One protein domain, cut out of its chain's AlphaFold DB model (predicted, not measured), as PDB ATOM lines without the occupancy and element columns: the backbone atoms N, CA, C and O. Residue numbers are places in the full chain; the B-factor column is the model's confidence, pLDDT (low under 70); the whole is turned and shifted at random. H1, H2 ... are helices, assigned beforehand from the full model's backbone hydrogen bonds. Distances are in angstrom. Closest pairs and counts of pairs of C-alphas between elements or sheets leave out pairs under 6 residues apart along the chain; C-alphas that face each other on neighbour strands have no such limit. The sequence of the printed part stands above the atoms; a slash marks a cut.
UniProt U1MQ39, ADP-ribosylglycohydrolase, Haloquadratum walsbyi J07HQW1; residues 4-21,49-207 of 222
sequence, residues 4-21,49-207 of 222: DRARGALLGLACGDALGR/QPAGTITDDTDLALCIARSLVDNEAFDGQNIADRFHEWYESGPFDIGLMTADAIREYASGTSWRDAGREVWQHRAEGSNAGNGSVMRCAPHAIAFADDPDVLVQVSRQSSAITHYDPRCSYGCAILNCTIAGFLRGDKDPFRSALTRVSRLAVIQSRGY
ATOM      1  N   ASP A   4      21.719  28.206 -45.163       95.69
ATOM      2  CA  ASP A   4      20.949  28.724 -46.295       95.69
ATOM      3  C   ASP A   4      19.544  28.113 -46.336       95.69
ATOM      4  O   ASP A   4      18.549  28.828 -46.436       95.69
ATOM      5  N   ARG A   5      19.431  26.799 -46.104       96.12
ATOM      6  CA  ARG A   5      18.132  26.106 -46.038       96.12
ATOM      7  C   ARG A   5      17.277  26.568 -44.864       96.12
ATOM      8  O   ARG A   5      16.069  26.730 -45.020       96.12
ATOM      9  N   ALA A   6      17.887  26.785 -43.699       96.38
ATOM     10  CA  ALA A   6      17.169  27.281 -42.526       96.38
ATOM     11  C   ALA A   6      16.636  28.706 -42.755       96.38
ATOM     12  O   ALA A   6      15.475  28.988 -42.459       96.38
ATOM     13  N   ARG A   7      17.453  29.588 -43.351       97.38
ATOM     14  CA  ARG A   7      17.022  30.939 -43.749       97.38
ATOM     15  C   ARG A   7      15.925  30.878 -44.808       97.38
ATOM     16  O   ARG A   7      14.923  31.571 -44.668       97.38
ATOM     17  N   GLY A   8      16.080  30.016 -45.811       97.81
ATOM     18  CA  GLY A   8      15.088  29.791 -46.860       97.81
ATOM     19  C   GLY A   8      13.741  29.307 -46.322       97.81
ATOM     20  O   GLY A   8      12.712  29.740 -46.822       97.81
ATOM     21  N   ALA A   9      13.719  28.484 -45.271       97.88
ATOM     22  CA  ALA A   9      12.471  28.039 -44.649       97.88
ATOM     23  C   ALA A   9      11.700  29.189 -43.971       97.88
ATOM     24  O   ALA A   9      10.487  29.285 -44.139       97.88
ATOM     25  N   LEU A  10      12.386  30.075 -43.237       97.81
ATOM     26  CA  LEU A  10      11.742  31.229 -42.590       97.81
ATOM     27  C   LEU A  10      11.358  32.322 -43.593       97.81
ATOM     28  O   LEU A  10      10.254  32.853 -43.526       97.81
ATOM     29  N   LEU A  11      12.248  32.644 -44.537       98.19
ATOM     30  CA  LEU A  11      11.960  33.628 -45.582       98.19
ATOM     31  C   LEU A  11      10.868  33.130 -46.529       98.19
ATOM     32  O   LEU A  11      10.005  33.904 -46.911       98.19
ATOM     33  N   GLY A  12      10.869  31.842 -46.873       98.25
ATOM     34  CA  GLY A  12       9.836  31.229 -47.704       98.25
ATOM     35  C   GLY A  12       8.457  31.251 -47.047       98.25
ATOM     36  O   GLY A  12       7.481  31.500 -47.744       98.25
ATOM     37  N   LEU A  13       8.382  31.060 -45.723       98.50
ATOM     38  CA  LEU A  13       7.149  31.256 -44.952       98.50
ATOM     39  C   LEU A  13       6.649  32.698 -45.110       98.50
ATOM     40  O   LEU A  13       5.535  32.891 -45.581       98.50
ATOM     41  N   ALA A  14       7.495  33.689 -44.817       98.50
ATOM     42  CA  ALA A  14       7.114  35.102 -44.894       98.50
ATOM     43  C   ALA A  14       6.763  35.564 -46.318       98.50
ATOM     44  O   ALA A  14       5.837  36.346 -46.516       98.50
ATOM     45  N   CYS A  15       7.485  35.075 -47.329       98.38
ATOM     46  CA  CYS A  15       7.169  35.361 -48.724       98.38
ATOM     47  C   CYS A  15       5.861  34.692 -49.164       98.38
ATOM     48  O   CYS A  15       5.108  35.294 -49.920       98.38
ATOM     49  N   GLY A  16       5.590  33.462 -48.724       98.06
ATOM     50  CA  GLY A  16       4.339  32.769 -49.040       98.06
ATOM     51  C   GLY A  16       3.126  33.453 -48.411       98.06
ATOM     52  O   GLY A  16       2.138  33.677 -49.102       98.06
ATOM     53  N   ASP A  17       3.250  33.837 -47.140       98.31
ATOM     54  CA  ASP A  17       2.286  34.659 -46.400       98.31
ATOM     55  C   ASP A  17       1.987  35.961 -47.169       98.31
ATOM     56  O   ASP A  17       0.877  36.156 -47.673       98.31
ATOM     57  N   ALA A  18       3.005  36.800 -47.390       98.12
ATOM     58  CA  ALA A  18       2.807  38.106 -48.015       98.12
ATOM     59  C   ALA A  18       2.281  38.031 -49.464       98.12
ATOM     60  O   ALA A  18       1.562  38.935 -49.895       98.12
ATOM     61  N   LEU A  19       2.625  36.973 -50.213       97.94
ATOM     62  CA  LEU A  19       2.118  36.734 -51.570       97.94
ATOM     63  C   LEU A  19       0.653  36.277 -51.561       97.94
ATOM     64  O   LEU A  19      -0.109  36.671 -52.440       97.94
ATOM     65  N   GLY A  20       0.259  35.444 -50.592       97.19
ATOM     66  CA  GLY A  20      -1.094  34.893 -50.487       97.19
ATOM     67  C   GLY A  20      -2.114  35.858 -49.880       97.19
ATOM     68  O   GLY A  20      -3.273  35.856 -50.290       97.19
ATOM     69  N   ARG A  21      -1.686  36.723 -48.951       96.88
ATOM     70  CA  ARG A  21      -2.547  37.661 -48.207       96.88
ATOM     71  C   ARG A  21      -3.534  38.472 -49.069       96.88
ATOM     72  O   ARG A  21      -4.689  38.594 -48.664       96.88
ATOM     73  N   GLN A  49      -3.661  46.056 -47.030       97.44
ATOM     74  CA  GLN A  49      -2.281  46.304 -46.583       97.44
ATOM     75  C   GLN A  49      -1.310  46.524 -47.755       97.44
ATOM     76  O   GLN A  49      -1.551  45.992 -48.833       97.44
ATOM     77  N   PRO A  50      -0.190  47.254 -47.588       97.75
ATOM     78  CA  PRO A  50       0.834  47.387 -48.630       97.75
ATOM     79  C   PRO A  50       1.397  46.047 -49.144       97.75
ATOM     80  O   PRO A  50       1.283  45.002 -48.501       97.75
ATOM     81  N   ALA A  51       2.026  46.075 -50.321       97.56
ATOM     82  CA  ALA A  51       2.727  44.917 -50.874       97.56
ATOM     83  C   ALA A  51       3.867  44.464 -49.947       97.56
ATOM     84  O   ALA A  51       4.616  45.296 -49.433       97.56
ATOM     85  N   GLY A  52       4.011  43.150 -49.755       97.12
ATOM     86  CA  GLY A  52       5.044  42.572 -48.887       97.12
ATOM     87  C   GLY A  52       4.718  42.582 -47.388       97.12
ATOM     88  O   GLY A  52       5.541  42.122 -46.599       97.12
ATOM     89  N   THR A  53       3.549  43.086 -46.980       98.12
ATOM     90  CA  THR A  53       3.083  42.988 -45.591       98.12
ATOM     91  C   THR A  53       2.713  41.544 -45.251       98.12
ATOM     92  O   THR A  53       1.886  40.952 -45.942       98.12
ATOM     93  N   ILE A  54       3.319  41.024 -44.184       98.00
ATOM     94  CA  ILE A  54       3.048  39.715 -43.565       98.00
ATOM     95  C   ILE A  54       1.773  39.731 -42.698       98.00
ATOM     96  O   ILE A  54       1.323  40.818 -42.321       98.00
ATOM     97  N   THR A  55       1.229  38.560 -42.359       98.19
ATOM     98  CA  THR A  55       0.050  38.355 -41.488       98.19
ATOM     99  C   THR A  55       0.400  37.628 -40.176       98.19
ATOM    100  O   THR A  55       1.567  37.551 -39.762       98.19
ATOM    101  N   ASP A  56      -0.625  37.098 -39.494       98.19
ATOM    102  CA  ASP A  56      -0.488  36.299 -38.279       98.19
ATOM    103  C   ASP A  56       0.342  35.022 -38.479       98.19
ATOM    104  O   ASP A  56       1.006  34.590 -37.527       98.19
ATOM    105  N   ASP A  57       0.392  34.450 -39.689       98.56
ATOM    106  CA  ASP A  57       1.264  33.325 -40.050       98.56
ATOM    107  C   ASP A  57       2.725  33.591 -39.644       98.56
ATOM    108  O   ASP A  57       3.329  32.826 -38.872       98.56
ATOM    109  N   THR A  58       3.296  34.690 -40.146       98.75
ATOM    110  CA  THR A  58       4.689  35.059 -39.871       98.75
ATOM    111  C   THR A  58       4.859  35.622 -38.469       98.75
ATOM    112  O   THR A  58       5.833  35.273 -37.795       98.75
ATOM    113  N   ASP A  59       3.933  36.450 -37.986       98.69
ATOM    114  CA  ASP A  59       4.044  37.053 -36.655       98.69
ATOM    115  C   ASP A  59       4.081  35.997 -35.541       98.69
ATOM    116  O   ASP A  59       4.944  36.031 -34.651       98.69
ATOM    117  N   LEU A  60       3.199  34.997 -35.607       98.81
ATOM    118  CA  LEU A  60       3.174  33.903 -34.637       98.81
ATOM    119  C   LEU A  60       4.404  32.997 -34.782       98.81
ATOM    120  O   LEU A  60       4.934  32.512 -33.775       98.81
ATOM    121  N   ALA A  61       4.910  32.792 -36.004       98.88
ATOM    122  CA  ALA A  61       6.182  32.100 -36.213       98.88
ATOM    123  C   ALA A  61       7.357  32.869 -35.576       98.88
ATOM    124  O   ALA A  61       8.218  32.265 -34.930       98.88
ATOM    125  N   LEU A  62       7.384  34.201 -35.680       98.81
ATOM    126  CA  LEU A  62       8.406  35.041 -35.052       98.81
ATOM    127  C   LEU A  62       8.316  35.024 -33.523       98.81
ATOM    128  O   LEU A  62       9.356  34.996 -32.862       98.81
ATOM    129  N   CYS A  63       7.111  34.981 -32.948       98.88
ATOM    130  CA  CYS A  63       6.927  34.802 -31.503       98.88
ATOM    131  C   CYS A  63       7.584  33.504 -31.009       98.88
ATOM    132  O   CYS A  63       8.328  33.515 -30.024       98.88
ATOM    133  N   ILE A  64       7.375  32.401 -31.734       98.88
ATOM    134  CA  ILE A  64       8.019  31.114 -31.442       98.88
ATOM    135  C   ILE A  64       9.538  31.219 -31.605       98.88
ATOM    136  O   ILE A  64      10.278  30.801 -30.716       98.88
ATOM    137  N   ALA A  65      10.018  31.773 -32.722       98.81
ATOM    138  CA  ALA A  65      11.448  31.876 -33.000       98.81
ATOM    139  C   ALA A  65      12.187  32.670 -31.913       98.81
ATOM    140  O   ALA A  65      13.231  32.230 -31.441       98.81
ATOM    141  N   ARG A  66      11.616  33.798 -31.467       98.81
ATOM    142  CA  ARG A  66      12.164  34.602 -30.363       98.81
ATOM    143  C   ARG A  66      12.207  33.812 -29.057       98.81
ATOM    144  O   ARG A  66      13.221  33.843 -28.374       98.81
ATOM    145  N   SER A  67      11.152  33.061 -28.734       98.88
ATOM    146  CA  SER A  67      11.147  32.204 -27.542       98.88
ATOM    147  C   SER A  67      12.241  31.133 -27.587       98.88
ATOM    148  O   SER A  67      12.944  30.941 -26.599       98.88
ATOM    149  N   LEU A  68      12.425  30.473 -28.735       98.69
ATOM    150  CA  LEU A  68      13.456  29.445 -28.910       98.69
ATOM    151  C   LEU A  68      14.874  30.020 -28.803       98.69
ATOM    152  O   LEU A  68      15.745  29.368 -28.236       98.69
ATOM    153  N   VAL A  69      15.103  31.226 -29.331       98.19
ATOM    154  CA  VAL A  69      16.396  31.920 -29.222       98.19
ATOM    155  C   VAL A  69      16.677  32.340 -27.782       98.19
ATOM    156  O   VAL A  69      17.772  32.092 -27.292       98.19
ATOM    157  N   ASP A  70      15.699  32.936 -27.100       98.56
ATOM    158  CA  ASP A  70      15.909  33.491 -25.758       98.56
ATOM    159  C   ASP A  70      16.042  32.401 -24.680       98.56
ATOM    160  O   ASP A  70      16.756  32.599 -23.699       98.56
ATOM    161  N   ASN A  71      15.372  31.254 -24.851       98.12
ATOM    162  CA  ASN A  71      15.354  30.174 -23.855       98.12
ATOM    163  C   ASN A  71      16.241  28.971 -24.210       98.12
ATOM    164  O   ASN A  71      16.389  28.074 -23.383       98.12
ATOM    165  N   GLU A  72      16.769  28.904 -25.438       97.06
ATOM    166  CA  GLU A  72      17.547  27.768 -25.970       97.06
ATOM    167  C   GLU A  72      16.833  26.398 -25.852       97.06
ATOM    168  O   GLU A  72      17.450  25.333 -25.909       97.06
ATOM    169  N   ALA A  73      15.507  26.413 -25.686       97.81
ATOM    170  CA  ALA A  73      14.657  25.246 -25.495       97.81
ATOM    171  C   ALA A  73      13.198  25.577 -25.844       97.81
ATOM    172  O   ALA A  73      12.814  26.737 -25.991       97.81
ATOM    173  N   PHE A  74      12.357  24.545 -25.950       98.62
ATOM    174  CA  PHE A  74      10.914  24.751 -26.045       98.62
ATOM    175  C   PHE A  74      10.359  25.193 -24.688       98.62
ATOM    176  O   PHE A  74      10.338  24.409 -23.738       98.62
ATOM    177  N   ASP A  75       9.843  26.419 -24.636       98.75
ATOM    178  CA  ASP A  75       9.110  26.956 -23.497       98.75
ATOM    179  C   ASP A  75       7.689  27.355 -23.927       98.75
ATOM    180  O   ASP A  75       7.441  28.436 -24.460       98.75
ATOM    181  N   GLY A  76       6.731  26.452 -23.702       98.62
ATOM    182  CA  GLY A  76       5.329  26.689 -24.050       98.62
ATOM    183  C   GLY A  76       4.670  27.821 -23.256       98.62
ATOM    184  O   GLY A  76       3.735  28.433 -23.767       98.62
ATOM    185  N   GLN A  77       5.167  28.124 -22.051       98.81
ATOM    186  CA  GLN A  77       4.682  29.244 -21.244       98.81
ATOM    187  C   GLN A  77       5.124  30.559 -21.894       98.81
ATOM    188  O   GLN A  77       4.279  31.380 -22.242       98.81
ATOM    189  N   ASN A  78       6.422  30.697 -22.184       98.88
ATOM    190  CA  ASN A  78       6.953  31.893 -22.840       98.88
ATOM    191  C   ASN A  78       6.362  32.118 -24.245       98.88
ATOM    192  O   ASN A  78       6.134  33.258 -24.641       98.88
ATOM    193  N   ILE A  79       6.086  31.050 -25.003       98.94
ATOM    194  CA  ILE A  79       5.394  31.157 -26.300       98.94
ATOM    195  C   ILE A  79       3.965  31.692 -26.122       98.94
ATOM    196  O   ILE A  79       3.557  32.575 -26.875       98.94
ATOM    197  N   ALA A  80       3.206  31.180 -25.145       98.88
ATOM    198  CA  ALA A  80       1.847  31.649 -24.880       98.88
ATOM    199  C   ALA A  80       1.821  33.117 -24.429       98.88
ATOM    200  O   ALA A  80       0.993  33.885 -24.917       98.88
ATOM    201  N   ASP A  81       2.778  33.524 -23.590       98.88
ATOM    202  CA  ASP A  81       2.951  34.922 -23.180       98.88
ATOM    203  C   ASP A  81       3.198  35.834 -24.386       98.88
ATOM    204  O   ASP A  81       2.526  36.850 -24.542       98.88
ATOM    205  N   ARG A  82       4.077  35.434 -25.313       98.88
ATOM    206  CA  ARG A  82       4.346  36.207 -26.539       98.88
ATOM    207  C   ARG A  82       3.157  36.267 -27.487       98.88
ATOM    208  O   ARG A  82       2.949  37.293 -28.125       98.88
ATOM    209  N   PHE A  83       2.381  35.190 -27.600       98.88
ATOM    210  CA  PHE A  83       1.137  35.221 -28.374       98.88
ATOM    211  C   PHE A  83       0.132  36.197 -27.768       98.88
ATOM    212  O   PHE A  83      -0.517  36.928 -28.510       98.88
ATOM    213  N   HIS A  84       0.027  36.236 -26.440       98.81
ATOM    214  CA  HIS A  84      -0.821  37.196 -25.748       98.81
ATOM    215  C   HIS A  84      -0.332  38.640 -25.937       98.81
ATOM    216  O   HIS A  84      -1.124  39.494 -26.317       98.81
ATOM    217  N   GLU A  85       0.967  38.908 -25.784       98.81
ATOM    218  CA  GLU A  85       1.553  40.231 -26.058       98.81
ATOM    219  C   GLU A  85       1.324  40.685 -27.508       98.81
ATOM    220  O   GLU A  85       0.978  41.840 -27.754       98.81
ATOM    221  N   TRP A  86       1.491  39.778 -28.475       98.75
ATOM    222  CA  TRP A  86       1.192  40.051 -29.881       98.75
ATOM    223  C   TRP A  86      -0.295  40.350 -30.090       98.75
ATOM    224  O   TRP A  86      -0.623  41.334 -30.748       98.75
ATOM    225  N   TYR A  87      -1.196  39.574 -29.485       98.69
ATOM    226  CA  TYR A  87      -2.637  39.811 -29.568       98.69
ATOM    227  C   TYR A  87      -3.035  41.193 -29.029       98.69
ATOM    228  O   TYR A  87      -3.767  41.925 -29.694       98.69
ATOM    229  N   GLU A  88      -2.494  41.586 -27.875       98.56
ATOM    230  CA  GLU A  88      -2.743  42.899 -27.261       98.56
ATOM    231  C   GLU A  88      -2.189  44.068 -28.095       98.56
ATOM    232  O   GLU A  88      -2.653  45.201 -27.963       98.56
ATOM    233  N   SER A  89      -1.232  43.814 -28.996       98.31
ATOM    234  CA  SER A  89      -0.729  44.829 -29.933       98.31
ATOM    235  C   SER A  89      -1.722  45.189 -31.049       98.31
ATOM    236  O   SER A  89      -1.513  46.178 -31.753       98.31
ATOM    237  N   GLY A  90      -2.818  44.431 -31.180       97.62
ATOM    238  CA  GLY A  90      -3.889  44.679 -32.141       97.62
ATOM    239  C   GLY A  90      -3.512  44.303 -33.577       97.62
ATOM    240  O   GLY A  90      -3.516  45.186 -34.440       97.62
ATOM    241  N   PRO A  91      -3.192  43.023 -33.861       97.38
ATOM    242  CA  PRO A  91      -2.907  42.583 -35.219       97.38
ATOM    243  C   PRO A  91      -4.141  42.784 -36.106       97.38
ATOM    244  O   PRO A  91      -5.280  42.642 -35.658       97.38
ATOM    245  N   PHE A  92      -3.918  43.140 -37.372       96.12
ATOM    246  CA  PHE A  92      -5.019  43.380 -38.310       96.12
ATOM    247  C   PHE A  92      -5.705  42.085 -38.762       96.12
ATOM    248  O   PHE A  92      -6.821  42.149 -39.270       96.12
ATOM    249  N   ASP A  93      -5.041  40.945 -38.579       95.12
ATOM    250  CA  ASP A  93      -5.524  39.618 -38.928       95.12
ATOM    251  C   ASP A  93      -5.221  38.632 -37.793       95.12
ATOM    252  O   ASP A  93      -4.194  38.739 -37.116       95.12
ATOM    253  N   ILE A  94      -6.163  37.722 -37.545       96.75
ATOM    254  CA  ILE A  94      -6.041  36.626 -36.586       96.75
ATOM    255  C   ILE A  94      -7.181  35.620 -36.772       96.75
ATOM    256  O   ILE A  94      -8.371  35.943 -36.669       96.75
ATOM    257  N   GLY A  95      -6.824  34.343 -36.906       95.00
ATOM    258  CA  GLY A  95      -7.810  33.263 -36.902       95.00
ATOM    259  C   GLY A  95      -8.616  33.171 -35.593       95.00
ATOM    260  O   GLY A  95      -8.066  33.205 -34.490       95.00
ATOM    261  N   LEU A  96      -9.934  32.948 -35.691       94.06
ATOM    262  CA  LEU A  96     -10.844  32.921 -34.530       94.06
ATOM    263  C   LEU A  96     -10.434  31.918 -33.438       94.06
ATOM    264  O   LEU A  96     -10.558  32.218 -32.255       94.06
ATOM    265  N   MET A  97      -9.954  30.729 -33.820       95.00
ATOM    266  CA  MET A  97      -9.500  29.713 -32.859       95.00
ATOM    267  C   MET A  97      -8.261  30.185 -32.085       95.00
ATOM    268  O   MET A  97      -8.178  29.998 -30.873       95.00
ATOM    269  N   THR A  98      -7.315  30.829 -32.775       97.62
ATOM    270  CA  THR A  98      -6.127  31.432 -32.161       97.62
ATOM    271  C   THR A  98      -6.536  32.522 -31.175       97.62
ATOM    272  O   THR A  98      -6.100  32.490 -30.026       97.62
ATOM    273  N   ALA A  99      -7.414  33.436 -31.597       97.69
ATOM    274  CA  ALA A  99      -7.893  34.533 -30.762       97.69
ATOM    275  C   ALA A  99      -8.615  34.030 -29.503       97.69
ATOM    276  O   ALA A  99      -8.349  34.505 -28.401       97.69
ATOM    277  N   ASP A 100      -9.505  33.047 -29.650       97.38
ATOM    278  CA  ASP A 100     -10.228  32.466 -28.521       97.38
ATOM    279  C   ASP A 100      -9.284  31.779 -27.535       97.38
ATOM    280  O   ASP A 100      -9.429  31.971 -26.332       97.38
ATOM    281  N   ALA A 101      -8.297  31.017 -28.016       98.19
ATOM    282  CA  ALA A 101      -7.342  30.345 -27.138       98.19
ATOM    283  C   ALA A 101      -6.430  31.327 -26.392       98.19
ATOM    284  O   ALA A 101      -6.119  31.100 -25.225       98.19
ATOM    285  N   ILE A 102      -6.033  32.431 -27.029       98.62
ATOM    286  CA  ILE A 102      -5.270  33.492 -26.361       98.62
ATOM    287  C   ILE A 102      -6.130  34.192 -25.300       98.62
ATOM    288  O   ILE A 102      -5.647  34.438 -24.198       98.62
ATOM    289  N   ARG A 103      -7.413  34.459 -25.582       98.50
ATOM    290  CA  ARG A 103      -8.341  35.035 -24.590       98.50
ATOM    291  C   ARG A 103      -8.603  34.091 -23.418       98.50
ATOM    292  O   ARG A 103      -8.617  34.531 -22.273       98.50
ATOM    293  N   GLU A 104      -8.773  32.802 -23.694       98.56
ATOM    294  CA  GLU A 104      -8.902  31.766 -22.668       98.56
ATOM    295  C   GLU A 104      -7.648  31.723 -21.783       98.56
ATOM    296  O   GLU A 104      -7.750  31.758 -20.558       98.56
ATOM    297  N   TYR A 105      -6.462  31.750 -22.395       98.75
ATOM    298  CA  TYR A 105      -5.190  31.845 -21.680       98.75
ATOM    299  C   TYR A 105      -5.113  33.105 -20.797       98.75
ATOM    300  O   TYR A 105      -4.820  33.014 -19.604       98.75
ATOM    301  N   ALA A 106      -5.467  34.273 -21.342       98.25
ATOM    302  CA  ALA A 106      -5.481  35.544 -20.617       98.25
ATOM    303  C   ALA A 106      -6.463  35.563 -19.428       98.25
ATOM    304  O   ALA A 106      -6.272  36.323 -18.479       98.25
ATOM    305  N   SER A 107      -7.489  34.702 -19.437       98.19
ATOM    306  CA  SER A 107      -8.435  34.551 -18.322       98.19
ATOM    307  C   SER A 107      -7.879  33.766 -17.120       98.19
ATOM    308  O   SER A 107      -8.534  33.687 -16.079       98.19
ATOM    309  N   GLY A 108      -6.662  33.221 -17.236       98.12
ATOM    310  CA  GLY A 108      -5.965  32.487 -16.174       98.12
ATOM    311  C   GLY A 108      -5.846  30.981 -16.416       98.12
ATOM    312  O   GLY A 108      -5.244  30.279 -15.599       98.12
ATOM    313  N   THR A 109      -6.381  30.470 -17.527       98.50
ATOM    314  CA  THR A 109      -6.213  29.067 -17.923       98.50
ATOM    315  C   THR A 109      -4.769  28.803 -18.341       98.50
ATOM    316  O   THR A 109      -4.148  29.603 -19.036       98.50
ATOM    317  N   SER A 110      -4.204  27.665 -17.925       98.56
ATOM    318  CA  SER A 110      -2.808  27.344 -18.246       98.56
ATOM    319  C   SER A 110      -2.598  27.229 -19.762       98.56
ATOM    320  O   SER A 110      -3.479  26.762 -20.487       98.56
ATOM    321  N   TRP A 111      -1.400  27.554 -20.260       98.44
ATOM    322  CA  TRP A 111      -1.080  27.412 -21.690       98.44
ATOM    323  C   TRP A 111      -1.268  25.981 -22.221       98.44
ATOM    324  O   TRP A 111      -1.465  25.774 -23.417       98.44
ATOM    325  N   ARG A 112      -1.198  24.974 -21.336       97.94
ATOM    326  CA  ARG A 112      -1.400  23.556 -21.675       97.94
ATOM    327  C   ARG A 112      -2.869  23.214 -21.903       97.94
ATOM    328  O   ARG A 112      -3.168  22.193 -22.524       97.94
ATOM    329  N   ASP A 113      -3.756  24.040 -21.363       98.25
ATOM    330  CA  ASP A 113      -5.180  23.775 -21.264       98.25
ATOM    331  C   ASP A 113      -5.999  24.733 -22.133       98.25
ATOM    332  O   ASP A 113      -7.001  24.296 -22.681       98.25
ATOM    333  N   ALA A 114      -5.551  25.971 -22.364       98.25
ATOM    334  CA  ALA A 114      -6.332  27.001 -23.057       98.25
ATOM    335  C   ALA A 114      -6.875  26.551 -24.427       98.25
ATOM    336  O   ALA A 114      -8.082  26.565 -24.665       98.25
ATOM    337  N   GLY A 115      -6.010  26.039 -25.312       97.56
ATOM    338  CA  GLY A 115      -6.449  25.502 -26.604       97.56
ATOM    339  C   GLY A 115      -7.374  24.282 -26.488       97.56
ATOM    340  O   GLY A 115      -8.187  24.043 -27.383       97.56
ATOM    341  N   ARG A 116      -7.281  23.506 -25.397       97.38
ATOM    342  CA  ARG A 116      -8.178  22.372 -25.124       97.38
ATOM    343  C   ARG A 116      -9.542  22.844 -24.638       97.38
ATOM    344  O   ARG A 116     -10.539  22.320 -25.126       97.38
ATOM    345  N   GLU A 117      -9.585  23.796 -23.714       97.31
ATOM    346  CA  GLU A 117     -10.838  24.347 -23.194       97.31
ATOM    347  C   GLU A 117     -11.645  24.968 -24.340       97.31
ATOM    348  O   GLU A 117     -12.805  24.613 -24.537       97.31
ATOM    349  N   VAL A 118     -11.016  25.768 -25.208       96.62
ATOM    350  CA  VAL A 118     -11.689  26.306 -26.405       96.62
ATOM    351  C   VAL A 118     -12.160  25.193 -27.345       96.62
ATOM    352  O   VAL A 118     -13.290  25.225 -27.830       96.62
ATOM    353  N   TRP A 119     -11.325  24.175 -27.583       95.56
ATOM    354  CA  TRP A 119     -11.689  23.036 -28.430       95.56
ATOM    355  C   TRP A 119     -12.921  22.281 -27.907       95.56
ATOM    356  O   TRP A 119     -13.767  21.884 -28.706       95.56
ATOM    357  N   GLN A 120     -13.055  22.114 -26.587       94.62
ATOM    358  CA  GLN A 120     -14.186  21.419 -25.959       94.62
ATOM    359  C   GLN A 120     -15.510  22.189 -26.055       94.62
ATOM    360  O   GLN A 120     -16.572  21.568 -26.059       94.62
ATOM    361  N   HIS A 121     -15.457  23.519 -26.144       92.00
ATOM    362  CA  HIS A 121     -16.645  24.379 -26.159       92.00
ATOM    363  C   HIS A 121     -17.097  24.791 -27.566       92.00
ATOM    364  O   HIS A 121     -18.144  25.421 -27.724       92.00
ATOM    365  N   ARG A 122     -16.341  24.425 -28.603       88.81
ATOM    366  CA  ARG A 122     -16.697  24.689 -29.998       88.81
ATOM    367  C   ARG A 122     -17.337  23.473 -30.665       88.81
ATOM    368  O   ARG A 122     -17.068  22.326 -30.317       88.81
ATOM    369  N   ALA A 123     -18.176  23.729 -31.665       86.19
ATOM    370  CA  ALA A 123     -18.846  22.674 -32.416       86.19
ATOM    371  C   ALA A 123     -17.842  21.798 -33.187       86.19
ATOM    372  O   ALA A 123     -16.865  22.299 -33.756       86.19
ATOM    373  N   GLU A 124     -18.116  20.492 -33.256       80.62
ATOM    374  CA  GLU A 124     -17.327  19.562 -34.070       80.62
ATOM    375  C   GLU A 124     -17.224  20.064 -35.520       80.62
ATOM    376  O   GLU A 124     -18.188  20.574 -36.091       80.62
ATOM    377  N   GLY A 125     -16.034  19.940 -36.111       76.50
ATOM    378  CA  GLY A 125     -15.743  20.454 -37.453       76.50
ATOM    379  C   GLY A 125     -15.322  21.928 -37.527       76.50
ATOM    380  O   GLY A 125     -14.801  22.328 -38.563       76.50
ATOM    381  N   SER A 126     -15.448  22.718 -36.454       82.62
ATOM    382  CA  SER A 126     -15.040  24.141 -36.442       82.62
ATOM    383  C   SER A 126     -13.656  24.414 -35.829       82.62
ATOM    384  O   SER A 126     -13.245  25.568 -35.709       82.62
ATOM    385  N   ASN A 127     -12.926  23.354 -35.459       84.75
ATOM    386  CA  ASN A 127     -11.723  23.457 -34.619       84.75
ATOM    387  C   ASN A 127     -10.426  23.021 -35.313       84.75
ATOM    388  O   ASN A 127      -9.347  23.132 -34.735       84.75
ATOM    389  N   ALA A 128     -10.525  22.490 -36.533       89.94
ATOM    390  CA  ALA A 128      -9.406  21.903 -37.266       89.94
ATOM    391  C   ALA A 128      -8.796  22.871 -38.296       89.94
ATOM    392  O   ALA A 128      -8.513  22.480 -39.427       89.94
ATOM    393  N   GLY A 129      -8.640  24.139 -37.905       91.88
ATOM    394  CA  GLY A 129      -7.987  25.167 -38.717       91.88
ATOM    395  C   GLY A 129      -6.472  24.963 -38.845       91.88
ATOM    396  O   GLY A 129      -5.864  24.147 -38.145       91.88
ATOM    397  N   ASN A 130      -5.849  25.729 -39.739       96.12
ATOM    398  CA  ASN A 130      -4.407  25.710 -40.013       96.12
ATOM    399  C   ASN A 130      -3.573  26.592 -39.056       96.12
ATOM    400  O   ASN A 130      -2.349  26.578 -39.167       96.12
ATOM    401  N   GLY A 131      -4.193  27.297 -38.101       96.94
ATOM    402  CA  GLY A 131      -3.544  28.335 -37.287       96.94
ATOM    403  C   GLY A 131      -2.336  27.880 -36.454       96.94
ATOM    404  O   GLY A 131      -1.470  28.679 -36.102       96.94
ATOM    405  N   SER A 132      -2.219  26.583 -36.149       98.06
ATOM    406  CA  SER A 132      -0.991  26.027 -35.561       98.06
ATOM    407  C   SER A 132       0.016  25.498 -36.587       98.06
ATOM    408  O   SER A 132       1.212  25.461 -36.295       98.06
ATOM    409  N   VAL A 133      -0.443  25.102 -37.776       98.06
ATOM    410  CA  VAL A 133       0.384  24.540 -38.855       98.06
ATOM    411  C   VAL A 133       1.212  25.632 -39.528       98.06
ATOM    412  O   VAL A 133       2.402  25.427 -39.756       98.06
ATOM    413  N   MET A 134       0.616  26.799 -39.785       98.12
ATOM    414  CA  MET A 134       1.272  27.912 -40.486       98.12
ATOM    415  C   MET A 134       2.573  28.390 -39.828       98.12
ATOM    416  O   MET A 134       3.525  28.761 -40.502       98.12
ATOM    417  N   ARG A 135       2.676  28.258 -38.503       98.31
ATOM    418  CA  ARG A 135       3.811  28.728 -37.691       98.31
ATOM    419  C   ARG A 135       4.836  27.640 -37.326       98.31
ATOM    420  O   ARG A 135       5.531  27.731 -36.315       98.31
ATOM    421  N   CYS A 136       4.908  26.565 -38.111       98.38
ATOM    422  CA  CYS A 136       5.724  25.382 -37.807       98.38
ATOM    423  C   CYS A 136       7.246  25.616 -37.905       98.38
ATOM    424  O   CYS A 136       7.989  25.196 -37.014       98.38
ATOM    425  N   ALA A 137       7.707  26.316 -38.949       98.38
ATOM    426  CA  ALA A 137       9.115  26.362 -39.366       98.38
ATOM    427  C   ALA A 137      10.162  26.590 -38.245       98.38
ATOM    428  O   ALA A 137      11.168  25.876 -38.252       98.38
ATOM    429  N   PRO A 138       9.961  27.489 -37.256       98.75
ATOM    430  CA  PRO A 138      10.935  27.692 -36.181       98.75
ATOM    431  C   PRO A 138      11.257  26.423 -35.379       98.75
ATOM    432  O   PRO A 138      12.422  26.161 -35.083       98.75
ATOM    433  N   HIS A 139      10.255  25.590 -35.075       98.75
ATOM    434  CA  HIS A 139      10.474  24.338 -34.348       98.75
ATOM    435  C   HIS A 139      11.260  23.337 -35.194       98.75
ATOM    436  O   HIS A 139      12.181  22.696 -34.693       98.75
ATOM    437  N   ALA A 140      10.920  23.216 -36.481       98.38
ATOM    438  CA  ALA A 140      11.632  22.330 -37.398       98.38
ATOM    439  C   ALA A 140      13.119  22.676 -37.507       98.38
ATOM    440  O   ALA A 140      13.937  21.771 -37.633       98.38
ATOM    441  N   ILE A 141      13.459  23.966 -37.444       98.38
ATOM    442  CA  ILE A 141      14.845  24.442 -37.436       98.38
ATOM    443  C   ILE A 141      15.507  24.135 -36.091       98.38
ATOM    444  O   ILE A 141      16.585  23.553 -36.072       98.38
ATOM    445  N   ALA A 142      14.873  24.477 -34.967       98.12
ATOM    446  CA  ALA A 142      15.484  24.309 -33.647       98.12
ATOM    447  C   ALA A 142      15.722  22.838 -33.260       98.12
ATOM    448  O   ALA A 142      16.716  22.533 -32.610       98.12
ATOM    449  N   PHE A 143      14.845  21.923 -33.687       98.12
ATOM    450  CA  PHE A 143      14.906  20.501 -33.322       98.12
ATOM    451  C   PHE A 143      15.131  19.581 -34.531       98.12
ATOM    452  O   PHE A 143      14.703  18.425 -34.518       98.12
ATOM    453  N   ALA A 144      15.776  20.067 -35.601       97.25
ATOM    454  CA  ALA A 144      15.944  19.283 -36.831       97.25
ATOM    455  C   ALA A 144      16.686  17.953 -36.604       97.25
ATOM    456  O   ALA A 144      16.397  16.949 -37.264       97.25
ATOM    457  N   ASP A 145      17.638  17.956 -35.670       95.88
ATOM    458  CA  ASP A 145      18.492  16.810 -35.362       95.88
ATOM    459  C   ASP A 145      17.865  15.852 -34.328       95.88
ATOM    460  O   ASP A 145      18.291  14.701 -34.233       95.88
ATOM    461  N   ASP A 146      16.768  16.256 -33.673       96.44
ATOM    462  CA  ASP A 146      16.048  15.488 -32.648       96.44
ATOM    463  C   ASP A 146      14.579  15.238 -33.046       96.44
ATOM    464  O   ASP A 146      13.644  15.777 -32.446       96.44
ATOM    465  N   PRO A 147      14.312  14.393 -34.059       92.56
ATOM    466  CA  PRO A 147      12.982  14.261 -34.653       92.56
ATOM    467  C   PRO A 147      11.911  13.720 -33.693       92.56
ATOM    468  O   PRO A 147      10.733  14.026 -33.864       92.56
ATOM    469  N   ASP A 148      12.282  12.926 -32.685       93.12
ATOM    470  CA  ASP A 148      11.320  12.427 -31.695       93.12
ATOM    471  C   ASP A 148      10.894  13.539 -30.720       93.12
ATOM    472  O   ASP A 148       9.705  13.660 -30.407       93.12
ATOM    473  N   VAL A 149      11.835  14.406 -30.320       97.12
ATOM    474  CA  VAL A 149      11.549  15.632 -29.554       97.12
ATOM    475  C   VAL A 149      10.713  16.584 -30.403       97.12
ATOM    476  O   VAL A 149       9.706  17.107 -29.927       97.12
ATOM    477  N   LEU A 150      11.046  16.739 -31.688       98.50
ATOM    478  CA  LEU A 150      10.297  17.587 -32.609       98.50
ATOM    479  C   LEU A 150       8.823  17.172 -32.711       98.50
ATOM    480  O   LEU A 150       7.951  18.039 -32.724       98.50
ATOM    481  N   VAL A 151       8.508  15.872 -32.726       98.25
ATOM    482  CA  VAL A 151       7.109  15.399 -32.705       98.25
ATOM    483  C   VAL A 151       6.395  15.811 -31.414       98.25
ATOM    484  O   VAL A 151       5.233  16.219 -31.463       98.25
ATOM    485  N   GLN A 152       7.061  15.717 -30.263       97.62
ATOM    486  CA  GLN A 152       6.483  16.120 -28.977       97.62
ATOM    487  C   GLN A 152       6.238  17.632 -28.926       97.62
ATOM    488  O   GLN A 152       5.111  18.057 -28.660       97.62
ATOM    489  N   VAL A 153       7.258  18.421 -29.263       98.44
ATOM    490  CA  VAL A 153       7.213  19.888 -29.299       98.44
ATOM    491  C   VAL A 153       6.153  20.386 -30.282       98.44
ATOM    492  O   VAL A 153       5.348  21.241 -29.929       98.44
ATOM    493  N   SER A 154       6.067  19.798 -31.479       98.69
ATOM    494  CA  SER A 154       5.055  20.171 -32.481       98.69
ATOM    495  C   SER A 154       3.634  20.030 -31.943       98.69
ATOM    496  O   SER A 154       2.780  20.885 -32.171       98.69
ATOM    497  N   ARG A 155       3.372  18.950 -31.200       98.19
ATOM    498  CA  ARG A 155       2.049  18.696 -30.624       98.19
ATOM    499  C   ARG A 155       1.751  19.627 -29.458       98.19
ATOM    500  O   ARG A 155       0.636  20.128 -29.373       98.19
ATOM    501  N   GLN A 156       2.736  19.872 -28.593       98.56
ATOM    502  CA  GLN A 156       2.597  20.802 -27.473       98.56
ATOM    503  C   GLN A 156       2.379  22.238 -27.958       98.56
ATOM    504  O   GLN A 156       1.457  22.893 -27.488       98.56
ATOM    505  N   SER A 157       3.158  22.699 -28.939       98.75
ATOM    506  CA  SER A 157       3.006  24.033 -29.528       98.75
ATOM    507  C   SER A 157       1.676  24.205 -30.268       98.75
ATOM    508  O   SER A 157       1.023  25.244 -30.146       98.75
ATOM    509  N   SER A 158       1.213  23.169 -30.986       98.62
ATOM    510  CA  SER A 158      -0.133  23.183 -31.567       98.62
ATOM    511  C   SER A 158      -1.186  23.357 -30.480       98.62
ATOM    512  O   SER A 158      -2.011  24.263 -30.584       98.62
ATOM    513  N   ALA A 159      -1.113  22.552 -29.417       98.06
ATOM    514  CA  ALA A 159      -2.097  22.509 -28.339       98.06
ATOM    515  C   ALA A 159      -2.266  23.826 -27.564       98.06
ATOM    516  O   ALA A 159      -3.318  24.001 -26.959       98.06
ATOM    517  N   ILE A 160      -1.306  24.763 -27.644       98.56
ATOM    518  CA  ILE A 160      -1.456  26.124 -27.090       98.56
ATOM    519  C   ILE A 160      -2.734  26.787 -27.626       98.56
ATOM    520  O   ILE A 160      -3.431  27.473 -26.890       98.56
ATOM    521  N   THR A 161      -3.071  26.548 -28.901       98.31
ATOM    522  CA  THR A 161      -4.244  27.172 -29.553       98.31
ATOM    523  C   THR A 161      -5.162  26.192 -30.275       98.31
ATOM    524  O   THR A 161      -6.358  26.414 -30.356       98.31
ATOM    525  N   HIS A 162      -4.617  25.096 -30.795       97.75
ATOM    526  CA  HIS A 162      -5.303  24.110 -31.618       97.75
ATOM    527  C   HIS A 162      -5.026  22.717 -31.046       97.75
ATOM    528  O   HIS A 162      -4.022  22.069 -31.374       97.75
ATOM    529  N   TYR A 163      -5.916  22.270 -30.159       96.62
ATOM    530  CA  TYR A 163      -5.803  20.977 -29.476       96.62
ATOM    531  C   TYR A 163      -6.234  19.780 -30.341       96.62
ATOM    532  O   TYR A 163      -5.894  18.638 -30.031       96.62
ATOM    533  N   ASP A 164      -6.958  20.020 -31.440       95.06
ATOM    534  CA  ASP A 164      -7.465  18.958 -32.310       95.06
ATOM    535  C   ASP A 164      -6.329  18.017 -32.784       95.06
ATOM    536  O   ASP A 164      -5.262  18.480 -33.221       95.06
ATOM    537  N   PRO A 165      -6.517  16.682 -32.729       93.25
ATOM    538  CA  PRO A 165      -5.525  15.725 -33.206       93.25
ATOM    539  C   PRO A 165      -5.066  15.976 -34.647       93.25
ATOM    540  O   PRO A 165      -3.884  15.799 -34.939       93.25
ATOM    541  N   ARG A 166      -5.956  16.423 -35.543       94.56
ATOM    542  CA  ARG A 166      -5.618  16.733 -36.942       94.56
ATOM    543  C   ARG A 166      -4.594  17.863 -37.024       94.56
ATOM    544  O   ARG A 166      -3.603  17.720 -37.736       94.56
ATOM    545  N   CYS A 167      -4.780  18.928 -36.244       96.75
ATOM    546  CA  CYS A 167      -3.845  20.051 -36.168       96.75
ATOM    547  C   CYS A 167      -2.507  19.610 -35.569       96.75
ATOM    548  O   CYS A 167      -1.454  19.831 -36.165       96.75
ATOM    549  N   SER A 168      -2.538  18.925 -34.421       96.31
ATOM    550  CA  SER A 168      -1.314  18.547 -33.703       96.31
ATOM    551  C   SER A 168      -0.453  17.532 -34.469       96.31
ATOM    552  O   SER A 168       0.771  17.683 -34.529       96.31
ATOM    553  N   TYR A 169      -1.063  16.527 -35.106       96.75
ATOM    554  CA  TYR A 169      -0.337  15.598 -35.976       96.75
ATOM    555  C   TYR A 169       0.063  16.239 -37.307       96.75
ATOM    556  O   TYR A 169       1.152  15.945 -37.797       96.75
ATOM    557  N   GLY A 170      -0.752  17.146 -37.858       97.94
ATOM    558  CA  GLY A 170      -0.395  17.947 -39.031       97.94
ATOM    559  C   GLY A 170       0.875  18.768 -38.798       97.94
ATOM    560  O   GLY A 170       1.810  18.681 -39.592       97.94
ATOM    561  N   CYS A 171       0.965  19.451 -37.652       98.69
ATOM    562  CA  CYS A 171       2.167  20.177 -37.234       98.69
ATOM    563  C   CYS A 171       3.376  19.245 -37.126       98.69
ATOM    564  O   CYS A 171       4.439  19.549 -37.657       98.69
ATOM    565  N   ALA A 172       3.222  18.085 -36.477       98.50
ATOM    566  CA  ALA A 172       4.313  17.119 -36.334       98.50
ATOM    567  C   ALA A 172       4.825  16.603 -37.690       98.50
ATOM    568  O   ALA A 172       6.036  16.482 -37.882       98.50
ATOM    569  N   ILE A 173       3.920  16.326 -38.635       98.56
ATOM    570  CA  ILE A 173       4.274  15.885 -39.989       98.56
ATOM    571  C   ILE A 173       4.985  17.007 -40.746       98.56
ATOM    572  O   ILE A 173       6.054  16.760 -41.309       98.56
ATOM    573  N   LEU A 174       4.436  18.227 -40.746       98.69
ATOM    574  CA  LEU A 174       5.035  19.363 -41.446       98.69
ATOM    575  C   LEU A 174       6.421  19.686 -40.883       98.69
ATOM    576  O   LEU A 174       7.386  19.759 -41.640       98.69
ATOM    577  N   ASN A 175       6.553  19.774 -39.561       98.75
ATOM    578  CA  ASN A 175       7.832  20.035 -38.911       98.75
ATOM    579  C   ASN A 175       8.880  18.965 -39.219       98.75
ATOM    580  O   ASN A 175       9.999  19.298 -39.605       98.75
ATOM    581  N   CYS A 176       8.527  17.681 -39.115       98.56
ATOM    582  CA  CYS A 176       9.445  16.598 -39.479       98.56
ATOM    583  C   CYS A 176       9.817  16.625 -40.969       98.56
ATOM    584  O   CYS A 176      10.933  16.251 -41.329       98.56
ATOM    585  N   THR A 177       8.897  17.058 -41.833       98.62
ATOM    586  CA  THR A 177       9.144  17.201 -43.274       98.62
ATOM    587  C   THR A 177      10.145  18.325 -43.538       98.62
ATOM    588  O   THR A 177      11.138  18.100 -44.230       98.62
ATOM    589  N   ILE A 178       9.941  19.500 -42.934       98.31
ATOM    590  CA  ILE A 178      10.874  20.632 -43.019       98.31
ATOM    591  C   ILE A 178      12.248  20.212 -42.480       98.31
ATOM    592  O   ILE A 178      13.240  20.350 -43.189       98.31
ATOM    593  N   ALA A 179      12.315  19.604 -41.291       98.06
ATOM    594  CA  ALA A 179      13.562  19.105 -40.707       98.06
ATOM    595  C   ALA A 179      14.301  18.118 -41.630       98.06
ATOM    596  O   ALA A 179      15.521  18.193 -41.783       98.06
ATOM    597  N   GLY A 180      13.581  17.219 -42.306       97.50
ATOM    598  CA  GLY A 180      14.189  16.322 -43.288       97.50
ATOM    599  C   GLY A 180      14.771  17.066 -44.496       97.50
ATOM    600  O   GLY A 180      15.891  16.761 -44.907       97.50
ATOM    601  N   PHE A 181      14.093  18.097 -45.018       97.38
ATOM    602  CA  PHE A 181      14.667  18.964 -46.059       97.38
ATOM    603  C   PHE A 181      15.918  19.714 -45.568       97.38
ATOM    604  O   PHE A 181      16.923  19.770 -46.284       97.38
ATOM    605  N   LEU A 182      15.910  20.220 -44.331       97.12
ATOM    606  CA  LEU A 182      17.069  20.890 -43.721       97.12
ATOM    607  C   LEU A 182      18.286  19.958 -43.612       97.12
ATOM    608  O   LEU A 182      19.419  20.396 -43.823       97.12
ATOM    609  N   ARG A 183      18.061  18.664 -43.357       95.31
ATOM    610  CA  ARG A 183      19.112  17.630 -43.295       95.31
ATOM    611  C   ARG A 183      19.497  17.039 -44.654       95.31
ATOM    612  O   ARG A 183      20.531  16.386 -44.762       95.31
ATOM    613  N   GLY A 184      18.716  17.296 -45.704       94.81
ATOM    614  CA  GLY A 184      18.959  16.757 -47.047       94.81
ATOM    615  C   GLY A 184      18.466  15.329 -47.250       94.81
ATOM    616  O   GLY A 184      19.014  14.606 -48.083       94.81
ATOM    617  N   ASP A 185      17.436  14.928 -46.510       95.06
ATOM    618  CA  ASP A 185      16.781  13.638 -46.689       95.06
ATOM    619  C   ASP A 185      16.136  13.551 -48.087       95.06
ATOM    620  O   ASP A 185      15.599  14.526 -48.612       95.06
ATOM    621  N   LYS A 186      16.161  12.359 -48.699       95.31
ATOM    622  CA  LYS A 186      15.648  12.142 -50.069       95.31
ATOM    623  C   LYS A 186      14.122  12.177 -50.176       95.31
ATOM    624  O   LYS A 186      13.598  12.558 -51.214       95.31
ATOM    625  N   ASP A 187      13.425  11.725 -49.134       96.94
ATOM    626  CA  ASP A 187      11.958  11.680 -49.077       96.94
ATOM    627  C   ASP A 187      11.473  12.099 -47.673       96.94
ATOM    628  O   ASP A 187      11.082  11.252 -46.853       96.94
ATOM    629  N   PRO A 188      11.576  13.403 -47.337       97.12
ATOM    630  CA  PRO A 188      11.260  13.904 -46.000       97.12
ATOM    631  C   PRO A 188       9.805  13.663 -45.605       97.12
ATOM    632  O   PRO A 188       9.535  13.255 -44.477       97.12
ATOM    633  N   PHE A 189       8.872  13.844 -46.544       97.62
ATOM    634  CA  PHE A 189       7.443  13.710 -46.277       97.62
ATOM    635  C   PHE A 189       7.053  12.271 -45.922       97.62
ATOM    636  O   PHE A 189       6.431  12.037 -44.882       97.62
ATOM    637  N   ARG A 190       7.474  11.266 -46.712       97.31
ATOM    638  CA  ARG A 190       7.177   9.862 -46.362       97.31
ATOM    639  C   ARG A 190       7.871   9.426 -45.074       97.31
ATOM    640  O   ARG A 190       7.305   8.642 -44.302       97.31
ATOM    641  N   SER A 191       9.072   9.944 -44.818       96.25
ATOM    642  CA  SER A 191       9.804   9.694 -43.571       96.25
ATOM    643  C   SER A 191       9.065  10.270 -42.358       96.25
ATOM    644  O   SER A 191       8.926   9.583 -41.341       96.25
ATOM    645  N   ALA A 192       8.536  11.491 -42.477       97.31
ATOM    646  CA  ALA A 192       7.717  12.141 -41.459       97.31
ATOM    647  C   ALA A 192       6.427  11.357 -41.182       97.31
ATOM    648  O   ALA A 192       6.161  11.028 -40.025       97.31
ATOM    649  N   LEU A 193       5.683  10.972 -42.227       96.75
ATOM    650  CA  LEU A 193       4.475  10.148 -42.095       96.75
ATOM    651  C   LEU A 193       4.764   8.845 -41.343       96.75
ATOM    652  O   LEU A 193       4.114   8.541 -40.345       96.75
ATOM    653  N   THR A 194       5.793   8.108 -41.769       95.31
ATOM    654  CA  THR A 194       6.171   6.834 -41.140       95.31
ATOM    655  C   THR A 194       6.507   7.010 -39.658       95.31
ATOM    656  O   THR A 194       6.089   6.198 -38.827       95.31
ATOM    657  N   ARG A 195       7.252   8.067 -39.307       93.69
ATOM    658  CA  ARG A 195       7.636   8.359 -37.918       93.69
ATOM    659  C   ARG A 195       6.425   8.699 -37.057       93.69
ATOM    660  O   ARG A 195       6.218   8.064 -36.022       93.69
ATOM    661  N   VAL A 196       5.617   9.663 -37.492       93.62
ATOM    662  CA  VAL A 196       4.463  10.144 -36.724       93.62
ATOM    663  C   VAL A 196       3.440   9.023 -36.529       93.62
ATOM    664  O   VAL A 196       2.964   8.827 -35.409       93.62
ATOM    665  N   SER A 197       3.173   8.207 -37.556       91.00
ATOM    666  CA  SER A 197       2.276   7.050 -37.432       91.00
ATOM    667  C   SER A 197       2.773   6.018 -36.414       91.00
ATOM    668  O   SER A 197       1.978   5.510 -35.623       91.00
ATOM    669  N   ARG A 198       4.080   5.717 -36.377       88.19
ATOM    670  CA  ARG A 198       4.646   4.783 -35.383       88.19
ATOM    671  C   ARG A 198       4.464   5.296 -33.954       88.19
ATOM    672  O   ARG A 198       4.037   4.535 -33.088       88.19
ATOM    673  N   LEU A 199       4.746   6.576 -33.715       80.94
ATOM    674  CA  LEU A 199       4.613   7.184 -32.388       80.94
ATOM    675  C   LEU A 199       3.149   7.272 -31.935       80.94
ATOM    676  O   LEU A 199       2.859   6.992 -30.772       80.94
ATOM    677  N   ALA A 200       2.222   7.569 -32.848       78.62
ATOM    678  CA  ALA A 200       0.788   7.562 -32.555       78.62
ATOM    679  C   ALA A 200       0.292   6.168 -32.115       78.62
ATOM    680  O   ALA A 200      -0.487   6.054 -31.168       78.62
ATOM    681  N   VAL A 201       0.789   5.093 -32.746       73.25
ATOM    682  CA  VAL A 201       0.465   3.703 -32.365       73.25
ATOM    683  C   VAL A 201       1.044   3.325 -30.999       73.25
ATOM    684  O   VAL A 201       0.397   2.621 -30.225       73.25
ATOM    685  N   ILE A 202       2.258   3.773 -30.674       67.69
ATOM    686  CA  ILE A 202       2.860   3.509 -29.357       67.69
ATOM    687  C   ILE A 202       2.046   4.200 -28.254       67.69
ATOM    688  O   ILE A 202       1.744   3.587 -27.230       67.69
ATOM    689  N   GLN A 203       1.631   5.446 -28.480       62.75
ATOM    690  CA  GLN A 203       0.856   6.213 -27.504       62.75
ATOM    691  C   GLN A 203      -0.557   5.659 -27.295       62.75
ATOM    692  O   GLN A 203      -1.024   5.618 -26.157       62.75
ATOM    693  N   SER A 204      -1.213   5.155 -28.345       60.53
ATOM    694  CA  SER A 204      -2.525   4.504 -28.205       60.53
ATOM    695  C   SER A 204      -2.450   3.166 -27.460       60.53
ATOM    696  O   SER A 204      -3.386   2.808 -26.747       60.53
ATOM    697  N   ARG A 205      -1.321   2.450 -27.546       54.88
ATOM    698  CA  ARG A 205      -1.074   1.212 -26.783       54.88
ATOM    699  C   ARG A 205      -0.694   1.466 -25.320       54.88
ATOM    700  O   ARG A 205      -1.047   0.661 -24.463       54.88
ATOM    701  N   GLY A 206      -0.029   2.583 -25.018       45.44
ATOM    702  CA  GLY A 206       0.327   2.983 -23.648       45.44
ATOM    703  C   GLY A 206      -0.871   3.344 -22.756       45.44
ATOM    704  O   GLY A 206      -0.797   3.184 -21.543       45.44
ATOM    705  N   TYR A 207      -2.000   3.749 -23.347       42.88
ATOM    706  CA  TYR A 207      -3.258   4.026 -22.634       42.88
ATOM    707  C   TYR A 207      -4.140   2.781 -22.406       42.88
ATOM    708  O   TYR A 207      -5.235   2.882 -21.856       42.88
TER     709      TYR A 207
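Overview. This is residues 4 to 21 and 49 to 207 of the 222 residues of the protein "ADP-ribosylglycohydrolase" of Haloquadratum walsbyi J07HQW1 (UniProt U1MQ39). The short helix H6 lies between two pairs of helices, H1 with H2 and H7 with H8, while H3, H4 and H5 lead on from H2 and round toward the end of H7. H9 packs on H8 with residues 188 to 196, and residues 201 to 207, of which 201 to 206 belong to H9, stick out. The printed part has 177 residues with nine named helices, H1 to H9, and no named strand: all helix, mostly crossed. It is compact, with a radius of gyration of the C-alphas of 15.7 A and spans of 45 by 42 by 32 A.

Arrangement. H1, residues 4 to 21, touches H2, residues 56 to 71, with residues 13 to 17 alone, nearest at the C-alphas of Ala 14 and Thr 58, 5.6 A. H2 forms a hairpin with H3, residues 76 to 88, closest at C-alphas 63 and 82, 5.8 A. H3 touches H4, residues 96 to 106, at 71 degrees, only just about perpendicular, closest at C-alphas 84 and 102, 5.8 A. H4 touches H5, residues 114 to 121, closest at C-alphas 101 and 115, 5.0 A. H6, residues 137 to 142, touches H2 at a shallow tilt of 12 degrees, closest at C-alphas 138 and 65, 5.3 A. H7, residues 147 to 159, and H8, residues 165 to 183, form a hairpin, closest at C-alphas 155 and 168, 4.6 A. H8 and H9, residues 188 to 206, form another, closest at C-alphas 180 and 188, 4.7 A. In each helix every O i to N i+4 pair is within hydrogen-bond range.

Along the chain. H1 begins at C-alpha 4 (20.949, 28.724, -46.295) and measures 25.2 A, H8 26.7 A. H9, 27.2 A, ends at C-alpha 206 (0.327, 2.983, -23.648).

Size, cuts and confidence. Residues 22 to 48 are not printed; C-alphas 21 and 49 are 8.8 A apart. Residues 122 to 136 form a long link. Residues 202 to 207 have pLDDT under 70.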